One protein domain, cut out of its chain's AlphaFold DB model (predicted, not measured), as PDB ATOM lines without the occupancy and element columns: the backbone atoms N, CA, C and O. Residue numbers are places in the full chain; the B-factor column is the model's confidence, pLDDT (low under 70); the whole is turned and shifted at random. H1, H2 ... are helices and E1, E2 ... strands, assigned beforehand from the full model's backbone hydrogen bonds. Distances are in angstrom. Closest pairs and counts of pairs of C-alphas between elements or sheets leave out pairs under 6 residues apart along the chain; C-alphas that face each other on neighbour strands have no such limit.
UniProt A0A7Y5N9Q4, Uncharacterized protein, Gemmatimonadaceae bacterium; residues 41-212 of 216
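This is residues 41 to 212 of the 216 residues of an uncharacterized protein of Gemmatimonadaceae bacterium (UniProt A0A7Y5N9Q4). Two strongly twisted antiparallel sheets lie face to face as a sandwich, E1 E2 E5 E6 E11 E8 in one layer and E3 E4 E7 E10 E9 in the other, their strands at 20 degrees to each other. The layers come close where E2 meets E3 and where E8 meets E9 and E10, while long loops run round the outside and the small helix H1 only grazes the larger sheet. The printed part has 172 residues, with one named helix and eleven named strands along the chain in the order E1 E2 E3 E4 H1 E5 E6 E7 E8 E9 E10 E11. The class is mostly strand, though under half of the residues are in named elements. The whole is compact, with a radius of gyration of the C-alphas of 15.2 A, and its rounded outline spans 44 by 38 by 31 A.

Begin with the larger sheet, where you find, strand beside strand, E1 at residues 41 to 45, E2 at 51 to 56, E5 at 101 to 109, E6 at 115 to 124, E11 at 193 to 200 and E8 at 154 to 157. From edge to edge its strands' lines turn by 90 degrees. E1 and E2 form a hairpin, with N 43 and O 53 2.8 A apart. Between E2 and E5 look at N 103 and O 54, 2.8 A apart. E5 and E6 are a hairpin too, with N 104 and O 120 at 2.7 A. E6 bends by 87 degrees at residue 121, and E11 bends by 69 degrees at residue 196; between them N 194 and O 123 are 2.8 A apart. At the edge strand E8, N 154 and O 200 of E11 are 2.9 A apart. Now turn to the other sheet, which runs E3 at residues 61 to 65, E4 at 68 to 72, E7 at 135 to 140, E10 at 186 to 191 and E9 at 178 to 181. E3 and E4 form a hairpin, with N 63 and O 70 at 2.8 A; E4 and E7 have N 138 and O 69 at 2.8 A. E7 and E10 have N 139 and O 187 at 2.8 A, and the hairpin of E9 and E10 has N 188 and O 179 at 2.8 A. The facing parts of the two sheets are 10.4 A apart centre to centre. The closest C-alphas of E2 and E3 are those of Ala 52 and Leu 65, 7.2 A apart; those of E8 and E9 are Gly 154 and Ser 178, 5.3 A apart. H1, residues 80 to 83, only grazes the larger sheet; its closest C-alphas to E6 are those of Pro 80 and Val 123, 6.3 A apart. H1 is too short for an O i to N i+4 pair, and its one O i to N i+3 pair is not within hydrogen-bond range.

Find C-alpha 41, where E1 begins, at (-6.202, -60.246, -28.896). E5 runs 26.0 A from C-alpha 101 at (-6.316, -58.955, -18.594) to C-alpha 109. E6, the longest strand by residues, covers 22.6 A, E11 18.3 A, E7 17.1 A, E2 15.9 A and E10 15.3 A. E11 ends at C-alpha 200, at (4.424, -33.318, -25.864).

The C-alphas farthest apart are those of Thr 82 and Ser 148, at 45.6 A. The printed part has no cut. The long links are H1 to E5, E7 to E8 and E8 to E9, the last with 20 residues. Near the end, residues 205 to 206 pair parallel with residues 179 to 180 of E9. Mean pLDDT of the printed part is 88.0; residues 42, 44, 46 to 48 and 210 to 212 are under 70.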
ATOM      1  N   ILE A  41      -4.931 -60.008 -28.210       70.75
ATOM      2  CA  ILE A  41      -6.202 -60.246 -28.896       70.75
ATOM      3  C   ILE A  41      -6.945 -58.915 -28.964       70.75
ATOM      4  O   ILE A  41      -7.394 -58.412 -27.938       70.75
ATOM      5  N   MET A  42      -7.085 -58.336 -30.160       69.69
ATOM      6  CA  MET A  42      -7.990 -57.200 -30.340       69.69
ATOM      7  C   MET A  42      -9.436 -57.691 -30.335       69.69
ATOM      8  O   MET A  42      -9.833 -58.482 -31.194       69.69
ATOM      9  N   ASN A  43     -10.220 -57.204 -29.381       70.19
ATOM     10  CA  ASN A  43     -11.615 -57.592 -29.194       70.19
ATOM     11  C   ASN A  43     -12.554 -56.684 -29.991       70.19
ATOM     12  O   ASN A  43     -13.499 -57.163 -30.621       70.19
ATOM     13  N   ALA A  44     -12.281 -55.379 -29.987       66.94
ATOM     14  CA  ALA A  44     -13.053 -54.383 -30.716       66.94
ATOM     15  C   ALA A  44     -12.196 -53.151 -31.027       66.94
ATOM     16  O   ALA A  44     -11.307 -52.798 -30.258       66.94
ATOM     17  N   VAL A  45     -12.493 -52.485 -32.142       70.44
ATOM     18  CA  VAL A  45     -11.959 -51.160 -32.490       70.44
ATOM     19  C   VAL A  45     -13.146 -50.287 -32.875       70.44
ATOM     20  O   VAL A  45     -14.017 -50.729 -33.632       70.44
ATOM     21  N   ALA A  46     -13.216 -49.073 -32.337       64.94
ATOM     22  CA  ALA A  46     -14.280 -48.137 -32.667       64.94
ATOM     23  C   ALA A  46     -14.219 -47.720 -34.151       64.94
ATOM     24  O   ALA A  46     -13.140 -47.707 -34.746       64.94
ATOM     25  N   PRO A  47     -15.354 -47.355 -34.782       54.97
ATOM     26  CA  PRO A  47     -15.384 -46.982 -36.200       54.97
ATOM     27  C   PRO A  47     -14.481 -45.796 -36.571       54.97
ATOM     28  O   PRO A  47     -14.053 -45.690 -37.718       54.97
ATOM     29  N   ASP A  48     -14.201 -44.908 -35.620       69.44
ATOM     30  CA  ASP A  48     -13.278 -43.777 -35.763       69.44
ATOM     31  C   ASP A  48     -11.810 -44.152 -35.487       69.44
ATOM     32  O   ASP A  48     -10.922 -43.324 -35.672       69.44
ATOM     33  N   SER A  49     -11.546 -45.403 -35.091       70.94
ATOM     34  CA  SER A  49     -10.239 -45.920 -34.663       70.94
ATOM     35  C   SER A  49      -9.620 -45.156 -33.489       70.94
ATOM     36  O   SER A  49      -8.409 -45.229 -33.284       70.94
ATOM     37  N   LEU A  50     -10.440 -44.440 -32.713       80.25
ATOM     38  CA  LEU A  50      -9.996 -43.694 -31.535       80.25
ATOM     39  C   LEU A  50     -10.123 -44.503 -30.250       80.25
ATOM     40  O   LEU A  50      -9.622 -44.072 -29.225       80.25
ATOM     41  N   SER A  51     -10.743 -45.677 -30.265       86.12
ATOM     42  CA  SER A  51     -10.700 -46.572 -29.114       86.12
ATOM     43  C   SER A  51     -10.630 -48.031 -29.516       86.12
ATOM     44  O   SER A  51     -11.045 -48.416 -30.614       86.12
ATOM     45  N   ALA A  52     -10.063 -48.841 -28.630       89.06
ATOM     46  CA  ALA A  52      -9.961 -50.273 -28.818       89.06
ATOM     47  C   ALA A  52      -9.968 -51.019 -27.488       89.06
ATOM     48  O   ALA A  52      -9.328 -50.605 -26.522       89.06
ATOM     49  N   ASP A  53     -10.649 -52.159 -27.494       90.25
ATOM     50  CA  ASP A  53     -10.587 -53.146 -26.428       90.25
ATOM     51  C   ASP A  53      -9.630 -54.258 -26.848       90.25
ATOM     52  O   ASP A  53      -9.756 -54.824 -27.943       90.25
ATOM     53  N   PHE A  54      -8.683 -54.599 -25.982       90.56
ATOM     54  CA  PHE A  54      -7.704 -55.645 -26.242       90.56
ATOM     55  C   PHE A  54      -7.374 -56.441 -24.986       90.56
ATOM     56  O   PHE A  54      -7.387 -55.916 -23.879       90.56
ATOM     57  N   THR A  55      -7.050 -57.714 -25.168       94.31
ATOM     58  CA  THR A  55      -6.635 -58.600 -24.080       94.31
ATOM     59  C   THR A  55      -5.138 -58.851 -24.172       94.31
ATOM     60  O   THR A  55      -4.650 -59.310 -25.208       94.31
ATOM     61  N   VAL A  56      -4.419 -58.609 -23.077       94.25
ATOM     62  CA  VAL A  56      -3.020 -59.020 -22.917       94.25
ATOM     63  C   VAL A  56      -2.992 -60.325 -22.139       94.25
ATOM     64  O   VAL A  56      -3.522 -60.413 -21.031       94.25
ATOM     65  N   THR A  57      -2.390 -61.357 -22.723       96.00
ATOM     66  CA  THR A  57      -2.183 -62.642 -22.047       96.00
ATOM     67  C   THR A  57      -0.831 -62.657 -21.318       96.00
ATOM     68  O   THR A  57       0.007 -61.793 -21.576       96.00
ATOM     69  N   PRO A  58      -0.562 -63.637 -20.432       95.31
ATOM     70  CA  PRO A  58       0.727 -63.720 -19.743       95.31
ATOM     71  C   PRO A  58       1.943 -63.876 -20.666       95.31
ATOM     72  O   PRO A  58       3.049 -63.571 -20.236       95.31
ATOM     73  N   THR A  59       1.775 -64.313 -21.922       93.81
ATOM     74  CA  THR A  59       2.880 -64.370 -22.899       93.81
ATOM     75  C   THR A  59       3.237 -63.001 -23.483       93.81
ATOM     76  O   THR A  59       4.245 -62.883 -24.174       93.81
ATOM     77  N   GLY A  60       2.448 -61.966 -23.180       92.50
ATOM     78  CA  GLY A  60       2.659 -60.612 -23.671       92.50
ATOM     79  C   GLY A  60       2.282 -60.454 -25.145       92.50
ATOM     80  O   GLY A  60       1.360 -61.096 -25.649       92.50
ATOM     81  N   GLY A  61       2.976 -59.547 -25.823       89.06
ATOM     82  CA  GLY A  61       2.876 -59.306 -27.255       89.06
ATOM     83  C   GLY A  61       2.872 -57.830 -27.637       89.06
ATOM     84  O   GLY A  61       3.001 -56.938 -26.798       89.06
ATOM     85  N   LEU A  62       2.730 -57.572 -28.937       87.81
ATOM     86  CA  LEU A  62       2.612 -56.225 -29.493       87.81
ATOM     87  C   LEU A  62       1.138 -55.873 -29.730       87.81
ATOM     88  O   LEU A  62       0.449 -56.539 -30.504       87.81
ATOM     89  N   PHE A  63       0.669 -54.809 -29.088       86.12
ATOM     90  CA  PHE A  63      -0.614 -54.174 -29.368       86.12
ATOM     91  C   PHE A  63      -0.409 -52.985 -30.304       86.12
ATOM     92  O   PHE A  63       0.506 -52.194 -30.085       86.12
ATOM     93  N   VAL A  64      -1.266 -52.826 -31.313       82.25
ATOM     94  CA  VAL A  64      -1.215 -51.707 -32.263       82.25
ATOM     95  C   VAL A  64      -2.596 -51.064 -32.356       82.25
ATOM     96  O   VAL A  64      -3.581 -51.753 -32.617       82.25
ATOM     97  N   LEU A  65      -2.662 -49.743 -32.183       78.00
ATOM     98  CA  LEU A  65      -3.865 -48.931 -32.352       78.00
ATOM     99  C   LEU A  65      -3.545 -47.734 -33.247       78.00
ATOM    100  O   LEU A  65      -2.853 -46.797 -32.843       78.00
ATOM    101  N   GLY A  66      -4.039 -47.766 -34.485       77.12
ATOM    102  CA  GLY A  66      -3.698 -46.756 -35.483       77.12
ATOM    103  C   GLY A  66      -2.189 -46.723 -35.742       77.12
ATOM    104  O   GLY A  66      -1.617 -47.713 -36.189       77.12
ATOM    105  N   ALA A  67      -1.554 -45.584 -35.460       77.12
ATOM    106  CA  ALA A  67      -0.107 -45.383 -35.593       77.12
ATOM    107  C   ALA A  67       0.650 -45.480 -34.252       77.12
ATOM    108  O   ALA A  67       1.801 -45.052 -34.152       77.12
ATOM    109  N   HIS A  68      -0.003 -45.996 -33.211       82.62
ATOM    110  CA  HIS A  68       0.566 -46.183 -31.882       82.62
ATOM    111  C   HIS A  68       0.697 -47.673 -31.582       82.62
ATOM    112  O   HIS A  68      -0.090 -48.485 -32.076       82.62
ATOM    113  N   ALA A  69       1.671 -48.034 -30.758       85.62
ATOM    114  CA  ALA A  69       1.869 -49.409 -30.341       85.62
ATOM    115  C   ALA A  69       2.335 -49.510 -28.890       85.62
ATOM    116  O   ALA A  69       2.907 -48.577 -28.325       85.62
ATOM    117  N   VAL A  70       2.103 -50.676 -28.297       90.31
ATOM    118  CA  VAL A  70       2.592 -51.041 -26.970       90.31
ATOM    119  C   VAL A  70       3.163 -52.444 -27.045       90.31
ATOM    120  O   VAL A  70       2.471 -53.370 -27.463       90.31
ATOM    121  N   TYR A  71       4.408 -52.607 -26.619       92.50
ATOM    122  CA  TYR A  71       5.028 -53.914 -26.476       92.50
ATOM    123  C   TYR A  71       5.008 -54.357 -25.014       92.50
ATOM    124  O   TYR A  71       5.567 -53.681 -24.150       92.50
ATOM    125  N   PHE A  72       4.387 -55.508 -24.764       94.12
ATOM    126  CA  PHE A  72       4.368 -56.193 -23.479       94.12
ATOM    127  C   PHE A  72       5.264 -57.433 -23.544       94.12
ATOM    128  O   PHE A  72       4.958 -58.362 -24.291       94.12
ATOM    129  N   PRO A  73       6.338 -57.505 -22.753       93.81
ATOM    130  CA  PRO A  73       7.049 -58.757 -22.523       93.81
ATOM    131  C   PRO A  73       6.185 -59.766 -21.764       93.81
ATOM    132  O   PRO A  73       5.158 -59.406 -21.167       93.81
ATOM    133  N   ASP A  74       6.616 -61.022 -21.756       94.44
ATOM    134  CA  ASP A  74       5.970 -62.064 -20.969       94.44
ATOM    135  C   ASP A  74       5.990 -61.714 -19.475       94.44
ATOM    136  O   ASP A  74       6.939 -61.138 -18.943       94.44
ATOM    137  N   HIS A  75       4.882 -62.001 -18.793       96.06
ATOM    138  CA  HIS A  75       4.705 -61.763 -17.360       96.06
ATOM    139  C   HIS A  75       5.092 -60.344 -16.894       96.06
ATOM    140  O   HIS A  75       5.493 -60.144 -15.751       96.06
ATOM    141  N   SER A  76       4.953 -59.337 -17.761       97.00
ATOM    142  CA  SER A  76       5.383 -57.962 -17.478       97.00
ATOM    143  C   SER A  76       4.392 -57.148 -16.642       97.00
ATOM    144  O   SER A  76       4.743 -56.085 -16.136       97.00
ATOM    145  N   ILE A  77       3.159 -57.624 -16.456       97.62
ATOM    146  CA  ILE A  77       2.095 -56.918 -15.727       97.62
ATOM    147  C   ILE A  77       2.035 -57.426 -14.286       97.62
ATOM    148  O   ILE A  77       1.957 -58.631 -14.060       97.62
ATOM    149  N   CYS A  78       2.038 -56.528 -13.300       98.19
ATOM    150  CA  CYS A  78       1.767 -56.900 -11.911       98.19
ATOM    151  C   CYS A  78       0.286 -57.253 -11.718       98.19
ATOM    152  O   CYS A  78      -0.582 -56.563 -12.249       98.19
ATOM    153  N   ASP A  79      -0.020 -58.249 -10.884       97.62
ATOM    154  CA  ASP A  79      -1.403 -58.591 -10.536       97.62
ATOM    155  C   ASP A  79      -2.116 -57.402  -9.847       97.62
ATOM    156  O   ASP A  79      -1.747 -57.024  -8.725       97.62
ATOM    157  N   PRO A  80      -3.136 -56.784 -10.473       96.00
ATOM    158  CA  PRO A  80      -3.796 -55.601  -9.927       96.00
ATOM    159  C   PRO A  80      -4.586 -55.894  -8.644       96.00
ATOM    160  O   PRO A  80      -4.830 -54.969  -7.867       96.00
ATOM    161  N   ALA A  81      -4.951 -57.153  -8.371       95.62
ATOM    162  CA  ALA A  81      -5.671 -57.522  -7.152       95.62
ATOM    163  C   ALA A  81      -4.807 -57.388  -5.885       95.62
ATOM    164  O   ALA A  81      -5.343 -57.227  -4.788       95.62
ATOM    165  N   THR A  82      -3.479 -57.449  -6.024       96.19
ATOM    166  CA  THR A  82      -2.538 -57.479  -4.892       96.19
ATOM    167  C   THR A  82      -1.484 -56.376  -4.932       96.19
ATOM    168  O   THR A  82      -0.967 -55.981  -3.887       96.19
ATOM    169  N   SER A  83      -1.155 -55.859  -6.116       96.00
ATOM    170  CA  SER A  83       0.004 -54.983  -6.311       96.00
ATOM    171  C   SER A  83      -0.258 -53.495  -6.058       96.00
ATOM    172  O   SER A  83       0.710 -52.757  -5.837       96.00
ATOM    173  N   GLY A  84      -1.526 -53.063  -6.073       94.38
ATOM    174  CA  GLY A  84      -1.933 -51.658  -5.969       94.38
ATOM    175  C   GLY A  84      -1.468 -50.791  -7.150       94.38
ATOM    176  O   GLY A  84      -0.815 -51.263  -8.078       94.38
ATOM    177  N   TYR A  85      -1.792 -49.496  -7.107       94.06
ATOM    178  CA  TYR A  85      -1.405 -48.533  -8.141       94.06
ATOM    179  C   TYR A  85      -1.040 -47.172  -7.537       94.06
ATOM    180  O   TYR A  85      -1.744 -46.676  -6.656       94.06
ATOM    181  N   GLY A  86       0.046 -46.565  -8.022       92.50
ATOM    182  CA  GLY A  86       0.474 -45.214  -7.656       92.50
ATOM    183  C   GLY A  86       1.999 -45.031  -7.678       92.50
ATOM    184  O   GLY A  86       2.720 -46.031  -7.687       92.50
ATOM    185  N   PRO A  87       2.493 -43.777  -7.645       91.94
ATOM    186  CA  PRO A  87       3.921 -43.458  -7.761       91.94
ATOM    187  C   PRO A  87       4.831 -44.221  -6.792       91.94
ATOM    188  O   PRO A  87       5.867 -44.748  -7.193       91.94
ATOM    189  N   ASP A  88       4.398 -44.378  -5.540       93.88
ATOM    190  CA  ASP A  88       5.160 -45.088  -4.504       93.88
ATOM    191  C   ASP A  88       5.258 -46.607  -4.748       93.88
ATOM    192  O   ASP A  88       6.044 -47.300  -4.101       93.88
ATOM    193  N   LEU A  89       4.460 -47.145  -5.676       96.19
ATOM    194  CA  LEU A  89       4.357 -48.576  -5.961       96.19
ATOM    195  C   LEU A  89       5.005 -48.982  -7.287       96.19
ATOM    196  O   LEU A  89       5.251 -50.169  -7.486       96.19
ATOM    197  N   TRP A  90       5.313 -48.050  -8.193       94.94
ATOM    198  CA  TRP A  90       5.819 -48.382  -9.536       94.94
ATOM    199  C   TRP A  90       7.144 -49.144  -9.536       94.94
ATOM    200  O   TRP A  90       7.378 -49.963 -10.416       94.94
ATOM    201  N   ASN A  91       7.992 -48.906  -8.535       95.88
ATOM    202  CA  ASN A  91       9.263 -49.616  -8.358       95.88
ATOM    203  C   ASN A  91       9.187 -50.723  -7.294       95.88
ATOM    204  O   ASN A  91      10.180 -51.401  -7.038       95.88
ATOM    205  N   ALA A  92       8.035 -50.902  -6.641       97.19
ATOM    206  CA  ALA A  92       7.881 -51.921  -5.614       97.19
ATOM    207  C   ALA A  92       7.787 -53.314  -6.260       97.19
ATOM    208  O   ALA A  92       7.108 -53.464  -7.279       97.19
ATOM    209  N   PRO A  93       8.385 -54.363  -5.671       97.62
ATOM    210  CA  PRO A  93       8.171 -55.731  -6.133       97.62
ATOM    211  C   PRO A  93       6.677 -56.091  -6.191       97.62
ATOM    212  O   PRO A  93       5.849 -55.532  -5.463       97.62
ATOM    213  N   CYS A  94       6.320 -57.025  -7.063       98.06
ATOM    214  CA  CYS A  94       4.955 -57.520  -7.199       98.06
ATOM    215  C   CYS A  94       4.949 -58.963  -7.695       98.06
ATOM    216  O   CYS A  94       5.937 -59.439  -8.256       98.06
ATOM    217  N   THR A  95       3.818 -59.636  -7.512       98.12
ATOM    218  CA  THR A  95       3.544 -60.901  -8.194       98.12
ATOM    219  C   THR A  95       3.113 -60.591  -9.630       98.12
ATOM    220  O   THR A  95       2.182 -59.797  -9.803       98.12
ATOM    221  N   PRO A  96       3.761 -61.178 -10.652       98.06
ATOM    222  CA  PRO A  96       3.289 -61.078 -12.026       98.06
ATOM    223  C   PRO A  96       1.891 -61.673 -12.174       98.06
ATOM    224  O   PRO A  96       1.570 -62.686 -11.554       98.06
ATOM    225  N   LEU A  97       1.073 -61.058 -13.018       97.69
ATOM    226  CA  LEU A  97      -0.231 -61.577 -13.378       97.69
ATOM    227  C   LEU A  97      -0.066 -62.844 -14.235       97.69
ATOM    228  O   LEU A  97       0.704 -62.868 -15.197       97.69
ATOM    229  N   ASP A  98      -0.791 -63.904 -13.882       97.12
ATOM    230  CA  ASP A  98      -0.745 -65.208 -14.557       97.12
ATOM    231  C   ASP A  98      -2.015 -65.519 -15.368       97.12
ATOM    232  O   ASP A  98      -2.116 -66.580 -15.984       97.12
ATOM    233  N   GLN A  99      -2.966 -64.583 -15.401       96.38
ATOM    234  CA  GLN A  99      -4.186 -64.649 -16.200       96.38
ATOM    235  C   GLN A  99      -4.228 -63.521 -17.239       96.38
ATOM    236  O   GLN A  99      -3.587 -62.487 -17.051       96.38
ATOM    237  N   PRO A 100      -4.994 -63.682 -18.329       96.62
ATOM    238  CA  PRO A 100      -5.258 -62.584 -19.247       96.62
ATOM    239  C   PRO A 100      -5.955 -61.403 -18.560       96.62
ATOM    240  O   PRO A 100      -6.762 -61.594 -17.648       96.62
ATOM    241  N   ILE A 101      -5.675 -60.194 -19.041       96.00
ATOM    242  CA  ILE A 101      -6.316 -58.955 -18.594       96.00
ATOM    243  C   ILE A 101      -6.805 -58.148 -19.791       96.00
ATOM    244  O   ILE A 101      -6.102 -58.008 -20.794       96.00
ATOM    245  N   ASP A 102      -8.020 -57.622 -19.667       95.94
ATOM    246  CA  ASP A 102      -8.638 -56.771 -20.674       95.94
ATOM    247  C   ASP A 102      -8.295 -55.306 -20.415       95.94
ATOM    248  O   ASP A 102      -8.408 -54.814 -19.288       95.94
ATOM    249  N   PHE A 103      -7.918 -54.613 -21.482       94.25
ATOM    250  CA  PHE A 103      -7.687 -53.182 -21.521       94.25
ATOM    251  C   PHE A 103      -8.636 -52.509 -22.505       94.25
ATOM    252  O   PHE A 103      -8.946 -53.046 -23.567       94.25
ATOM    253  N   HIS A 104      -9.010 -51.285 -22.165       92.38
ATOM    254  CA  HIS A 104      -9.609 -50.296 -23.036       92.38
ATOM    255  C   HIS A 104      -8.593 -49.173 -23.254       92.38
ATOM    256  O   HIS A 104      -8.135 -48.564 -22.284       92.38
ATOM    257  N   ALA A 105      -8.243 -48.907 -24.509       90.19
ATOM    258  CA  ALA A 105      -7.463 -47.745 -24.914       90.19
ATOM    259  C   ALA A 105      -8.373 -46.727 -25.601       90.19
ATOM    260  O   ALA A 105      -9.140 -47.097 -26.488       90.19
ATOM    261  N   GLU A 106      -8.248 -45.453 -25.241       87.94
ATOM    262  CA  GLU A 106      -8.987 -44.351 -25.856       87.94
ATOM    263  C   GLU A 106      -8.030 -43.208 -26.208       87.94
ATOM    264  O   GLU A 106      -7.420 -42.586 -25.340       87.94
ATOM    265  N   VAL A 107      -7.903 -42.926 -27.499       84.81
ATOM    266  CA  VAL A 107      -7.260 -41.738 -28.045       84.81
ATOM    267  C   VAL A 107      -8.192 -40.550 -27.837       84.81
ATOM    268  O   VAL A 107      -9.299 -40.492 -28.374       84.81
ATOM    269  N   ARG A 108      -7.726 -39.564 -27.082       84.50
ATOM    270  CA  ARG A 108      -8.418 -38.297 -26.863       84.50
ATOM    271  C   ARG A 108      -7.676 -37.164 -27.542       84.50
ATOM    272  O   ARG A 108      -6.481 -37.242 -27.820       84.50
ATOM    273  N   THR A 109      -8.394 -36.083 -27.814       82.31
ATOM    274  CA  THR A 109      -7.820 -34.857 -28.365       82.31
ATOM    275  C   THR A 109      -8.523 -33.654 -27.760       82.31
ATOM    276  O   THR A 109      -9.741 -33.671 -27.576       82.31
ATOM    277  N   ASP A 110      -7.770 -32.609 -27.432       81.00
ATOM    278  CA  ASP A 110      -8.335 -31.361 -26.922       81.00
ATOM    279  C   ASP A 110      -8.559 -30.324 -28.034       81.00
ATOM    280  O   ASP A 110      -8.186 -30.505 -29.193       81.00
ATOM    281  N   ALA A 111      -9.161 -29.187 -27.676       79.38
ATOM    282  CA  ALA A 111      -9.415 -28.096 -28.618       79.38
ATOM    283  C   ALA A 111      -8.134 -27.460 -29.199       79.38
ATOM    284  O   ALA A 111      -8.219 -26.732 -30.187       79.38
ATOM    285  N   SER A 112      -6.963 -27.712 -28.599       76.50
ATOM    286  CA  SER A 112      -5.658 -27.261 -29.100       76.50
ATOM    287  C   SER A 112      -4.987 -28.269 -30.038       76.50
ATOM    288  O   SER A 112      -3.924 -27.977 -30.581       76.50
ATOM    289  N   GLY A 113      -5.613 -29.429 -30.262       75.31
ATOM    290  CA  GLY A 113      -5.093 -30.493 -31.117       75.31
ATOM    291  C   GLY A 113      -4.068 -31.397 -30.432       75.31
ATOM    292  O   GLY A 113      -3.456 -32.219 -31.111       75.31
ATOM    293  N   ARG A 114      -3.870 -31.283 -29.109       78.88
ATOM    294  CA  ARG A 114      -3.022 -32.224 -28.363       78.88
ATOM    295  C   ARG A 114      -3.754 -33.551 -28.261       78.88
ATOM    296  O   ARG A 114      -4.869 -33.582 -27.742       78.88
ATOM    297  N   ALA A 115      -3.122 -34.619 -28.734       81.81
ATOM    298  CA  ALA A 115      -3.643 -35.974 -28.634       81.81
ATOM    299  C   ALA A 115      -2.936 -36.758 -27.524       81.81
ATOM    300  O   ALA A 115      -1.741 -36.573 -27.278       81.81
ATOM    301  N   TRP A 116      -3.674 -37.634 -26.857       85.88
ATOM    302  CA  TRP A 116      -3.146 -38.550 -25.851       85.88
ATOM    303  C   TRP A 116      -3.936 -39.850 -25.856       85.88
ATOM    304  O   TRP A 116      -5.026 -39.906 -26.420       85.88
ATOM    305  N   VAL A 117      -3.386 -40.890 -25.238       85.38
ATOM    306  CA  VAL A 117      -4.062 -42.181 -25.084       85.38
ATOM    307  C   VAL A 117      -4.278 -42.440 -23.607       85.38
ATOM    308  O   VAL A 117      -3.317 -42.396 -22.842       85.38
ATOM    309  N   ASP A 118      -5.518 -42.721 -23.222       88.12
ATOM    310  CA  ASP A 118      -5.887 -43.202 -21.892       88.12
ATOM    311  C   ASP A 118      -6.057 -44.723 -21.922       88.12
ATOM    312  O   ASP A 118      -6.637 -45.271 -22.860       88.12
ATOM    313  N   PHE A 119      -5.580 -45.403 -20.879       89.31
ATOM    314  CA  PHE A 119      -5.672 -46.854 -20.729       89.31
ATOM    315  C   PHE A 119      -6.429 -47.210 -19.450       89.31
ATOM    316  O   PHE A 119      -6.140 -46.686 -18.373       89.31
ATOM    317  N   THR A 120      -7.390 -48.125 -19.552       92.19
ATOM    318  CA  THR A 120      -8.153 -48.662 -18.416       92.19
ATOM    319  C   THR A 120      -8.156 -50.190 -18.479       92.19
ATOM    320  O   THR A 120      -8.419 -50.713 -19.552       92.19
ATOM    321  N   PRO A 121      -7.925 -50.931 -17.382       94.06
ATOM    322  CA  PRO A 121      -7.637 -50.442 -16.038       94.06
ATOM    323  C   PRO A 121      -6.231 -49.849 -15.921       94.06
ATOM    324  O   PRO A 121      -5.346 -50.132 -16.726       94.06
ATOM    325  N   ALA A 122      -6.031 -49.055 -14.869       92.75
ATOM    326  CA  ALA A 122      -4.699 -48.607 -14.511       92.75
ATOM    327  C   ALA A 122      -3.909 -49.761 -13.873       92.75
ATOM    328  O   ALA A 122      -4.380 -50.380 -12.914       92.75
ATOM    329  N   VAL A 123      -2.715 -50.050 -14.390       95.75
ATOM    330  CA  VAL A 123      -1.855 -51.149 -13.912       95.75
ATOM    331  C   VAL A 123      -0.408 -50.699 -13.787       95.75
ATOM    332  O   VAL A 123       0.010 -49.733 -14.419       95.75
ATOM    333  N   ARG A 124       0.390 -51.417 -13.000       96.94
ATOM    334  CA  ARG A 124       1.847 -51.243 -12.973       96.94
ATOM    335  C   ARG A 124       2.556 -52.473 -13.518       96.94
ATOM    336  O   ARG A 124       1.998 -53.571 -13.496       96.94
ATOM    337  N   PHE A 125       3.775 -52.281 -13.995       97.75
ATOM    338  CA  PHE A 125       4.585 -53.345 -14.574       97.75
ATOM    339  C   PHE A 125       5.573 -53.907 -13.558       97.75
ATOM    340  O   PHE A 125       5.939 -53.239 -12.585       97.75
ATOM    341  N   VAL A 126       5.986 -55.152 -13.775       98.19
ATOM    342  CA  VAL A 126       6.999 -55.824 -12.962       98.19
ATOM    343  C   VAL A 126       8.309 -55.030 -13.067       98.19
ATOM    344  O   VAL A 126       8.808 -54.826 -14.176       98.19
ATOM    345  N   PRO A 127       8.889 -54.553 -11.947       97.25
ATOM    346  CA  PRO A 127      10.148 -53.818 -12.000       97.25
ATOM    347  C   PRO A 127      11.287 -54.699 -12.527       97.25
ATOM    348  O   PRO A 127      11.499 -55.806 -12.038       97.25
ATOM    349  N   THR A 128      12.042 -54.188 -13.497       94.69
ATOM    350  CA  THR A 128      13.192 -54.880 -14.091       94.69
ATOM    351  C   THR A 128      14.246 -53.887 -14.573       94.69
ATOM    352  O   THR A 128      13.919 -52.754 -14.927       94.69
ATOM    353  N   ASP A 129      15.501 -54.319 -14.621       89.00
ATOM    354  CA  ASP A 129      16.589 -53.604 -15.297       89.00
ATOM    355  C   ASP A 129      16.976 -54.272 -16.626       89.00
ATOM    356  O   ASP A 129      17.842 -53.767 -17.336       89.00
ATOM    357  N   ASP A 130      16.334 -55.393 -16.977       88.44
ATOM    358  CA  ASP A 130      16.517 -56.070 -18.260       88.44
ATOM    359  C   ASP A 130      15.673 -55.381 -19.350       88.44
ATOM    360  O   ASP A 130      14.436 -55.393 -19.270       88.44
ATOM    361  N   PRO A 131      16.304 -54.805 -20.392       82.06
ATOM    362  CA  PRO A 131      15.593 -54.182 -21.504       82.06
ATOM    363  C   PRO A 131      14.621 -55.128 -22.221       82.06
ATOM    364  O   PRO A 131      13.587 -54.666 -22.700       82.06
ATOM    365  N   ASN A 132      14.892 -56.439 -22.239       83.69
ATOM    366  CA  ASN A 132      14.025 -57.426 -22.900       83.69
ATOM    367  C   ASN A 132      12.725 -57.700 -22.132       83.69
ATOM    368  O   ASN A 132      11.768 -58.202 -22.710       83.69
ATOM    369  N   HIS A 133      12.681 -57.354 -20.844       89.75
ATOM    370  CA  HIS A 133      11.500 -57.507 -19.989       89.75
ATOM    371  C   HIS A 133      10.854 -56.153 -19.657       89.75
ATOM    372  O   HIS A 133      10.048 -56.036 -18.734       89.75
ATOM    373  N   THR A 134      11.188 -55.112 -20.423       91.75
ATOM    374  CA  THR A 134      10.628 -53.769 -20.274       91.75
ATOM    375  C   THR A 134       9.416 -53.557 -21.182       91.75
ATOM    376  O   THR A 134       9.449 -53.897 -22.361       91.75
ATOM    377  N   VAL A 135       8.359 -52.933 -20.652       94.19
ATOM    378  CA  VAL A 135       7.211 -52.488 -21.454       94.19
ATOM    379  C   VAL A 135       7.549 -51.182 -22.168       94.19
ATOM    380  O   VAL A 135       8.022 -50.225 -21.544       94.19
ATOM    381  N   TRP A 136       7.261 -51.136 -23.467       93.06
ATOM    382  CA  TRP A 136       7.533 -49.985 -24.327       93.06
ATOM    383  C   TRP A 136       6.249 -49.442 -24.937       93.06
ATOM    384  O   TRP A 136       5.456 -50.196 -25.498       93.06
ATOM    385  N   VAL A 137       6.076 -48.126 -24.871       91.88
ATOM    386  CA  VAL A 137       5.039 -47.402 -25.615       91.88
ATOM    387  C   VAL A 137       5.691 -46.715 -26.796       91.88
ATOM    388  O   VAL A 137       6.777 -46.157 -26.665       91.88
ATOM    389  N   MET A 138       5.020 -46.754 -27.937       89.50
ATOM    390  CA  MET A 138       5.450 -46.168 -29.199       89.50
ATOM    391  C   MET A 138       4.313 -45.306 -29.731       89.50
ATOM    392  O   MET A 138       3.180 -45.771 -29.881       89.50
ATOM    393  N   MET A 139       4.593 -44.040 -30.012       86.94
ATOM    394  CA  MET A 139       3.600 -43.083 -30.472       86.94
ATOM    395  C   MET A 139       4.125 -42.296 -31.666       86.94
ATOM    396  O   MET A 139       5.192 -41.691 -31.605       86.94
ATOM    397  N   LYS A 140       3.346 -42.259 -32.753       84.75
ATOM    398  CA  LYS A 140       3.626 -41.361 -33.874       84.75
ATOM    399  C   LYS A 140       3.579 -39.908 -33.391       84.75
ATOM    400  O   LYS A 140       2.627 -39.508 -32.721       84.75
ATOM    401  N   THR A 141       4.573 -39.115 -33.774       83.56
ATOM    402  CA  THR A 141       4.672 -37.685 -33.416       83.56
ATOM    403  C   THR A 141       3.697 -36.792 -34.191       83.56
ATOM    404  O   THR A 141       3.458 -35.648 -33.810       83.56
ATOM    405  N   GLY A 142       3.137 -37.299 -35.296       79.44
ATOM    406  CA  GLY A 142       2.207 -36.580 -36.172       79.44
ATOM    407  C   GLY A 142       2.870 -35.600 -37.147       79.44
ATOM    408  O   GLY A 142       2.165 -34.958 -37.924       79.44
ATOM    409  N   VAL A 143       4.202 -35.493 -37.131       84.50
ATOM    410  CA  VAL A 143       5.006 -34.637 -38.016       84.50
ATOM    411  C   VAL A 143       6.335 -35.313 -38.345       84.50
ATOM    412  O   VAL A 143       6.790 -36.158 -37.581       84.50
ATOM    413  N   ASP A 144       6.986 -34.896 -39.429       89.25
ATOM    414  CA  ASP A 144       8.307 -35.411 -39.794       89.25
ATOM    415  C   ASP A 144       9.353 -35.001 -38.740       89.25
ATOM    416  O   ASP A 144       9.592 -33.802 -38.500       89.25
ATOM    417  N   VAL A 145       9.986 -35.985 -38.102       87.50
ATOM    418  CA  VAL A 145      11.048 -35.749 -37.118       87.50
ATOM    419  C   VAL A 145      12.405 -35.773 -37.806       87.50
ATOM    420  O   VAL A 145      12.680 -36.563 -38.700       87.50
ATOM    421  N   ASN A 146      13.279 -34.864 -37.404       91.88
ATOM    422  CA  ASN A 146      14.626 -34.723 -37.925       91.88
ATOM    423  C   ASN A 146      15.566 -34.151 -36.853       91.88
ATOM    424  O   ASN A 146      15.145 -33.732 -35.771       91.88
ATOM    425  N   ASP A 147      16.851 -34.062 -37.193       91.19
ATOM    426  CA  ASP A 147      17.906 -33.564 -36.303       91.19
ATOM    427  C   ASP A 147      17.635 -32.162 -35.728       91.19
ATOM    428  O   ASP A 147      18.189 -31.805 -34.688       91.19
ATOM    429  N   SER A 148      16.797 -31.347 -36.381       91.69
ATOM    430  CA  SER A 148      16.504 -29.981 -35.932       91.69
ATOM    431  C   SER A 148      15.323 -29.873 -34.967       91.69
ATOM    432  O   SER A 148      15.195 -28.848 -34.297       91.69
ATOM    433  N   ASN A 149      14.460 -30.894 -34.884       90.00
ATOM    434  CA  ASN A 149      13.222 -30.821 -34.105       90.00
ATOM    435  C   ASN A 149      12.994 -31.986 -33.131       90.00
ATOM    436  O   ASN A 149      12.039 -31.893 -32.366       90.00
ATOM    437  N   TYR A 150      13.838 -33.026 -33.106       86.75
ATOM    438  CA  TYR A 150      13.621 -34.202 -32.245       86.75
ATOM    439  C   TYR A 150      13.522 -33.866 -30.745       86.75
ATOM    440  O   TYR A 150      12.753 -34.483 -30.019       86.75
ATOM    441  N   MET A 151      14.218 -32.815 -30.304       87.25
ATOM    442  CA  MET A 151      14.171 -32.273 -28.937       87.25
ATOM    443  C   MET A 151      12.834 -31.600 -28.569       87.25
ATOM    444  O   MET A 151      12.713 -31.035 -27.486       87.25
ATOM    445  N   ASN A 152      11.857 -31.579 -29.481       87.88
ATOM    446  CA  ASN A 152      10.500 -31.095 -29.225       87.88
ATOM    447  C   ASN A 152       9.509 -32.238 -28.987       87.88
ATOM    448  O   ASN A 152       8.305 -31.977 -28.949       87.88
ATOM    449  N   PHE A 153       9.978 -33.478 -28.872       88.56
ATOM    450  CA  PHE A 153       9.133 -34.633 -28.621       88.56
ATOM    451  C   PHE A 153       9.612 -35.330 -27.364       88.56
ATOM    452  O   PHE A 153      10.798 -35.582 -27.194       88.56
ATOM    453  N   GLY A 154       8.672 -35.656 -26.498       90.38
ATOM    454  CA  GLY A 154       8.880 -36.575 -25.405       90.38
ATOM    455  C   GLY A 154       7.544 -36.948 -24.793       90.38
ATOM    456  O   GLY A 154       6.599 -36.147 -24.731       90.38
ATOM    457  N   MET A 155       7.469 -38.188 -24.347       91.69
ATOM    458  CA  MET A 155       6.248 -38.765 -23.839       91.69
ATOM    459  C   MET A 155       6.095 -38.384 -22.373       91.69
ATOM    460  O   MET A 155       7.036 -38.524 -21.593       91.69
ATOM    461  N   LYS A 156       4.911 -37.915 -21.981       92.69
ATOM    462  CA  LYS A 156       4.601 -37.496 -20.606       92.69
ATOM    463  C   LYS A 156       3.440 -38.299 -20.048       92.69
ATOM    464  O   LYS A 156       2.493 -38.606 -20.773       92.69
ATOM    465  N   TRP A 157       3.501 -38.603 -18.756       93.75
ATOM    466  CA  TRP A 157       2.426 -39.291 -18.049       93.75
ATOM    467  C   TRP A 157       1.288 -38.340 -17.681       93.75
ATOM    468  O   TRP A 157       1.518 -37.195 -17.291       93.75
ATOM    469  N   LEU A 158       0.063 -38.856 -17.763       91.94
ATOM    470  CA  LEU A 158      -1.178 -38.188 -17.402       91.94
ATOM    471  C   LEU A 158      -1.806 -38.796 -16.135       91.94
ATOM    472  O   LEU A 158      -2.634 -39.704 -16.240       91.94
ATOM    473  N   PRO A 159      -1.488 -38.295 -14.924       87.06
ATOM    474  CA  PRO A 159      -2.068 -38.809 -13.675       87.06
ATOM    475  C   PRO A 159      -3.593 -38.689 -13.598       87.06
ATOM    476  O   PRO A 159      -4.251 -39.504 -12.958       87.06
ATOM    477  N   SER A 160      -4.150 -37.650 -14.217       81.94
ATOM    478  CA  SER A 160      -5.573 -37.309 -14.169       81.94
ATOM    479  C   SER A 160      -6.281 -37.461 -15.516       81.94
ATOM    480  O   SER A 160      -7.428 -37.037 -15.640       81.94
ATOM    481  N   GLY A 161      -5.595 -38.004 -16.531       81.38
ATOM    482  CA  GLY A 161      -6.089 -38.026 -17.914       81.38
ATOM    483  C   GLY A 161      -6.173 -36.637 -18.564       81.38
ATOM    484  O   GLY A 161      -6.889 -36.464 -19.546       81.38
ATOM    485  N   SER A 162      -5.490 -35.623 -18.006       84.62
ATOM    486  CA  SER A 162      -5.511 -34.247 -18.520       84.62
ATOM    487  C   SER A 162      -4.129 -33.770 -18.988       84.62
ATOM    488  O   SER A 162      -3.202 -33.743 -18.172       84.62
ATOM    489  N   PRO A 163      -3.987 -33.286 -20.240       84.62
ATOM    490  CA  PRO A 163      -2.719 -32.795 -20.796       84.62
ATOM    491  C   PRO A 163      -2.125 -31.594 -20.056       84.62
ATOM    492  O   PRO A 163      -0.928 -31.339 -20.167       84.62
ATOM    493  N   ASP A 164      -2.917 -30.873 -19.265       86.44
ATOM    494  CA  ASP A 164      -2.430 -29.736 -18.473       86.44
ATOM    495  C   ASP A 164      -1.697 -30.166 -17.194       86.44
ATOM    496  O   ASP A 164      -1.047 -29.351 -16.541       86.44
ATOM    497  N   GLN A 165      -1.790 -31.446 -16.831       88.31
ATOM    498  CA  GLN A 165      -1.116 -32.045 -15.676       88.31
ATOM    499  C   GLN A 165      -0.081 -33.087 -16.100       88.31
ATOM    500  O   GLN A 165       0.243 -33.989 -15.333       88.31
ATOM    501  N   ALA A 166       0.415 -32.975 -17.328       91.38
ATOM    502  CA  ALA A 166       1.402 -33.882 -17.876       91.38
ATOM    503  C   ALA A 166       2.728 -33.806 -17.111       91.38
ATOM    504  O   ALA A 166       3.279 -32.720 -16.919       91.38
ATOM    505  N   ILE A 167       3.250 -34.962 -16.708       92.62
ATOM    506  CA  ILE A 167       4.484 -35.075 -15.930       92.62
ATOM    507  C   ILE A 167       5.551 -35.778 -16.767       92.62
ATOM    508  O   ILE A 167       5.337 -36.884 -17.271       92.62
ATOM    509  N   ASP A 168       6.716 -35.143 -16.870       92.75
ATOM    510  CA  ASP A 168       7.935 -35.815 -17.303       92.75
ATOM    511  C   ASP A 168       8.560 -36.553 -16.117       92.75
ATOM    512  O   ASP A 168       9.153 -35.960 -15.213       92.75
ATOM    513  N   GLU A 169       8.392 -37.870 -16.106       93.12
ATOM    514  CA  GLU A 169       8.933 -38.724 -15.052       93.12
ATOM    515  C   GLU A 169      10.447 -38.938 -15.220       93.12
ATOM    516  O   GLU A 169      11.113 -39.334 -14.257       93.12
ATOM    517  N   SER A 170      11.010 -38.630 -16.399       91.75
ATOM    518  CA  SER A 170      12.438 -38.801 -16.685       91.75
ATOM    519  C   SER A 170      13.329 -37.873 -15.857       91.75
ATOM    520  O   SER A 170      14.475 -38.213 -15.553       91.75
ATOM    521  N   VAL A 171      12.773 -36.747 -15.390       92.25
ATOM    522  CA  VAL A 171      13.436 -35.806 -14.472       92.25
ATOM    523  C   VAL A 171      13.835 -36.478 -13.157       92.25
ATOM    524  O   VAL A 171      14.891 -36.178 -12.598       92.25
ATOM    525  N   THR A 172      12.993 -37.376 -12.646       92.56
ATOM    526  CA  THR A 172      13.232 -38.100 -11.387       92.56
ATOM    527  C   THR A 172      13.739 -39.520 -11.606       92.56
ATOM    528  O   THR A 172      14.350 -40.096 -10.707       92.56
ATOM    529  N   ASP A 173      13.496 -40.081 -12.787       92.62
ATOM    530  CA  ASP A 173      13.873 -41.439 -13.152       92.62
ATOM    531  C   ASP A 173      14.382 -41.489 -14.592       92.62
ATOM    532  O   ASP A 173      13.630 -41.681 -15.546       92.62
ATOM    533  N   SER A 174      15.701 -41.387 -14.749       91.56
ATOM    534  CA  SER A 174      16.355 -41.383 -16.058       91.56
ATOM    535  C   SER A 174      16.090 -42.637 -16.902       91.56
ATOM    536  O   SER A 174      16.330 -42.607 -18.106       91.56
ATOM    537  N   THR A 175      15.610 -43.741 -16.312       90.44
ATOM    538  CA  THR A 175      15.250 -44.951 -17.080       90.44
ATOM    539  C   THR A 175      13.990 -44.764 -17.921       90.44
ATOM    540  O   THR A 175      13.720 -45.564 -18.813       90.44
ATOM    541  N   LEU A 176      13.233 -43.703 -17.649       92.75
ATOM    542  CA  LEU A 176      11.999 -43.346 -18.329       92.75
ATOM    543  C   LEU A 176      12.205 -42.275 -19.404       92.75
ATOM    544  O   LEU A 176      11.246 -41.633 -19.817       92.75
ATOM    545  N   LYS A 177      13.439 -42.035 -19.842       91.56
ATOM    546  CA  LYS A 177      13.703 -41.081 -20.917       91.56
ATOM    547  C   LYS A 177      13.036 -41.530 -22.228       91.56
ATOM    548  O   LYS A 177      13.042 -42.719 -22.549       91.56
ATOM    549  N   SER A 178      12.467 -40.573 -22.958       92.50
ATOM    550  CA  SER A 178      11.940 -40.782 -24.311       92.50
ATOM    551  C   SER A 178      13.053 -40.816 -25.352       92.50
ATOM    552  O   SER A 178      14.075 -40.131 -25.226       92.50
ATOM    553  N   PHE A 179      12.809 -41.567 -26.415       91.44
ATOM    554  CA  PHE A 179      13.658 -41.637 -27.592       91.44
ATOM    555  C   PHE A 179      12.815 -41.408 -28.837       91.44
ATOM    556  O   PHE A 179      11.664 -41.827 -28.887       91.44
ATOM    557  N   VAL A 180      13.392 -40.787 -29.859       89.06
ATOM    558  CA  VAL A 180      12.726 -40.619 -31.146       89.06
ATOM    559  C   VAL A 180      13.482 -41.348 -32.238       89.06
ATOM    560  O   VAL A 180      14.686 -41.155 -32.422       89.06
ATOM    561  N   ASP A 181      12.738 -42.152 -32.987       89.50
ATOM    562  CA  ASP A 181      13.177 -42.734 -34.241       89.50
ATOM    563  C   ASP A 181      12.885 -41.752 -35.382       89.50
ATOM    564  O   ASP A 181      11.735 -41.559 -35.785       89.50
ATOM    565  N   LEU A 182      13.946 -41.125 -35.896       88.56
ATOM    566  CA  LEU A 182      13.873 -40.139 -36.981       88.56
ATOM    567  C   LEU A 182      13.437 -40.749 -38.317       88.56
ATOM    568  O   LEU A 182      12.969 -40.032 -39.192       88.56
ATOM    569  N   GLN A 183      13.626 -42.055 -38.514       87.69
ATOM    570  CA  GLN A 183      13.252 -42.721 -39.761       87.69
ATOM    571  C   GLN A 183      11.748 -42.999 -39.815       87.69
ATOM    572  O   GLN A 183      11.159 -43.015 -40.897       87.69
ATOM    573  N   HIS A 184      11.137 -43.232 -38.653       85.44
ATOM    574  CA  HIS A 184       9.741 -43.647 -38.546       85.44
ATOM    575  C   HIS A 184       8.828 -42.575 -37.926       85.44
ATOM    576  O   HIS A 184       7.612 -42.768 -37.890       85.44
ATOM    577  N   ASP A 185       9.378 -41.444 -37.477       89.00
ATOM    578  CA  ASP A 185       8.712 -40.372 -36.715       89.00
ATOM    579  C   ASP A 185       7.957 -40.894 -35.482       89.00
ATOM    580  O   ASP A 185       6.779 -40.589 -35.255       89.00
ATOM    581  N   ILE A 186       8.623 -41.749 -34.707       87.38
ATOM    582  CA  ILE A 186       8.042 -42.397 -33.527       87.38
ATOM    583  C   ILE A 186       8.783 -41.930 -32.289       87.38
ATOM    584  O   ILE A 186       9.988 -42.137 -32.189       87.38
ATOM    585  N   ASP A 187       8.051 -41.366 -31.334       90.56
ATOM    586  CA  ASP A 187       8.500 -41.237 -29.950       90.56
ATOM    587  C   ASP A 187       8.202 -42.551 -29.229       90.56
ATOM    588  O   ASP A 187       7.068 -43.040 -29.238       90.56
ATOM    589  N   PHE A 188       9.220 -43.156 -28.639       91.81
ATOM    590  CA  PHE A 188       9.095 -44.389 -27.892       91.81
ATOM    591  C   PHE A 188       9.777 -44.280 -26.538       91.81
ATOM    592  O   PHE A 188      10.802 -43.621 -26.355       91.81
ATOM    593  N   ARG A 189       9.175 -44.937 -25.553       92.75
ATOM    594  CA  ARG A 189       9.568 -44.775 -24.162       92.75
ATOM    595  C   ARG A 189       9.270 -46.027 -23.353       92.75
ATOM    596  O   ARG A 189       8.216 -46.650 -23.497       92.75
ATOM    597  N   ARG A 190      10.194 -46.351 -22.448       93.25
ATOM    598  CA  ARG A 190       9.973 -47.316 -21.373       93.25
ATOM    599  C   ARG A 190       8.916 -46.778 -20.413       93.25
ATOM    600  O   ARG A 190       9.042 -45.661 -19.909       93.25
ATOM    601  N   VAL A 191       7.955 -47.613 -20.045       95.06
ATOM    602  CA  VAL A 191       6.941 -47.279 -19.036       95.06
ATOM    603  C   VAL A 191       6.987 -48.245 -17.854       95.06
ATOM    604  O   VAL A 191       7.395 -49.398 -17.980       95.06
ATOM    605  N   LYS A 192       6.595 -47.762 -16.670       96.19
ATOM    606  CA  LYS A 192       6.487 -48.564 -15.431       96.19
ATOM    607  C   LYS A 192       5.043 -48.779 -14.984       96.19
ATOM    608  O   LYS A 192       4.778 -49.570 -14.081       96.19
ATOM    609  N   HIS A 193       4.109 -48.088 -15.619       95.00
ATOM    610  CA  HIS A 193       2.685 -48.155 -15.338       95.00
ATOM    611  C   HIS A 193       1.888 -47.741 -16.564       95.00
ATOM    612  O   HIS A 193       2.458 -47.244 -17.527       95.00
ATOM    613  N   PHE A 194       0.586 -47.995 -16.519       88.44
ATOM    614  CA  PHE A 194      -0.385 -47.671 -17.547       88.44
ATOM    615  C   PHE A 194      -1.564 -46.938 -16.931       88.44
ATOM    616  O   PHE A 194      -2.245 -47.484 -16.070       88.44
ATOM    617  N   SER A 195      -1.800 -45.711 -17.397       84.88
ATOM    618  CA  SER A 195      -3.041 -44.959 -17.169       84.88
ATOM    619  C   SER A 195      -3.304 -43.945 -18.278       84.88
ATOM    620  O   SER A 195      -4.436 -43.821 -18.726       84.88
ATOM    621  N   GLY A 196      -2.265 -43.253 -18.754       89.38
ATOM    622  CA  GLY A 196      -2.374 -42.385 -19.920       89.38
ATOM    623  C   GLY A 196      -1.082 -41.650 -20.263       89.38
ATOM    624  O   GLY A 196      -0.304 -41.302 -19.369       89.38
ATOM    625  N   TYR A 197      -0.867 -41.421 -21.557       90.94
ATOM    626  CA  TYR A 197       0.350 -40.817 -22.102       90.94
ATOM    627  C   TYR A 197       0.054 -39.884 -23.268       90.94
ATOM    628  O   TYR A 197      -0.812 -40.163 -24.098       90.94
ATOM    629  N   LEU A 198       0.822 -38.799 -23.358       90.00
ATOM    630  CA  LEU A 198       0.816 -37.897 -24.508       90.00
ATOM    631  C   LEU A 198       2.224 -37.695 -25.053       90.00
ATOM    632  O   LEU A 198       3.186 -37.719 -24.286       90.00
ATOM    633  N   VAL A 199       2.326 -37.414 -26.349       83.12
ATOM    634  CA  VAL A 199       3.549 -36.874 -26.953       83.12
ATOM    635  C   VAL A 199       3.475 -35.358 -26.850       83.12
ATOM    636  O   VAL A 199       2.576 -34.732 -27.417       83.12
ATOM    637  N   GLY A 200       4.375 -34.761 -26.078       80.19
ATOM    638  CA  GLY A 200       4.424 -33.318 -25.864       80.19
ATOM    639  C   GLY A 200       5.803 -32.744 -26.148       80.19
ATOM    640  O   GLY A 200       6.745 -33.471 -26.442       80.19
ATOM    641  N   SER A 201       5.927 -31.422 -26.018       74.56
ATOM    642  CA  SER A 201       7.230 -30.759 -26.065       74.56
ATOM    643  C   SER A 201       8.056 -31.138 -24.839       74.56
ATOM    644  O   SER A 201       7.782 -30.664 -23.729       74.56
ATOM    645  N   ASP A 202       9.029 -32.018 -25.047       76.62
ATOM    646  CA  ASP A 202      10.025 -32.415 -24.058       76.62
ATOM    647  C   ASP A 202      11.328 -32.891 -24.700       76.62
ATOM    648  O   ASP A 202      11.410 -33.027 -25.919       76.62
ATOM    649  N   TYR A 203      12.333 -33.148 -23.864       76.00
ATOM    650  CA  TYR A 203      13.625 -33.673 -24.283       76.00
ATOM    651  C   TYR A 203      13.570 -35.189 -24.530       76.00
ATOM    652  O   TYR A 203      13.618 -35.980 -23.587       76.00
ATOM    653  N   ALA A 204      13.582 -35.595 -25.798       76.88
ATOM    654  CA  ALA A 204      13.979 -36.943 -26.199       76.88
ATOM    655  C   ALA A 204      15.420 -36.991 -26.713       76.88
ATOM    656  O   ALA A 204      15.954 -36.007 -27.226       76.88
ATOM    657  N   ASP A 205      16.034 -38.170 -26.616       83.69
ATOM    658  CA  ASP A 205      17.234 -38.496 -27.391       83.69
ATOM    659  C   ASP A 205      16.859 -39.135 -28.733       83.69
ATOM    660  O   ASP A 205      15.729 -39.561 -28.949       83.69
ATOM    661  N   VAL A 206      17.826 -39.249 -29.640       80.69
ATOM    662  CA  VAL A 206      17.666 -40.071 -30.844       80.69
ATOM    663  C   VAL A 206      17.919 -41.535 -30.490       80.69
ATOM    664  O   VAL A 206      18.903 -41.855 -29.819       80.69
ATOM    665  N   GLY A 207      17.057 -42.426 -30.970       79.69
ATOM    666  CA  GLY A 207      17.218 -43.870 -30.840       79.69
ATOM    667  C   GLY A 207      16.624 -44.603 -32.037       79.69
ATOM    668  O   GLY A 207      15.870 -44.026 -32.816       79.69
ATOM    669  N   THR A 208      16.965 -45.877 -32.197       79.69
ATOM    670  CA  THR A 208      16.405 -46.721 -33.258       79.69
ATOM    671  C   THR A 208      15.508 -47.773 -32.638       79.69
ATOM    672  O   THR A 208      15.918 -48.498 -31.734       79.69
ATOM    673  N   LEU A 209      14.274 -47.862 -33.128       72.06
ATOM    674  CA  LEU A 209      13.244 -48.694 -32.513       72.06
ATOM    675  C   LEU A 209      13.575 -50.199 -32.614       72.06
ATOM    676  O   LEU A 209      13.323 -50.950 -31.673       72.06
ATOM    677  N   ILE A 210      14.255 -50.604 -33.694       66.12
ATOM    678  CA  ILE A 210      14.761 -51.972 -33.928       66.12
ATOM    679  C   ILE A 210      15.738 -52.446 -32.839       66.12
ATOM    680  O   ILE A 210      15.797 -53.642 -32.553       66.12
ATOM    681  N   ASP A 211      16.485 -51.537 -32.209       65.31
ATOM    682  CA  ASP A 211      17.452 -51.901 -31.164       65.31
ATOM    683  C   ASP A 211      16.783 -52.118 -29.795       65.31
ATOM    684  O   ASP A 211      17.416 -52.616 -28.863       65.31
ATOM    685  N   VAL A 212      15.511 -51.728 -29.659       61.50
ATOM    686  CA  VAL A 212      14.819 -51.593 -28.370       61.50
ATOM    687  C   VAL A 212      13.599 -52.503 -28.267       61.50
ATOM    688  O   VAL A 212      13.352 -53.082 -27.210       61.50
TER     689      VAL A 212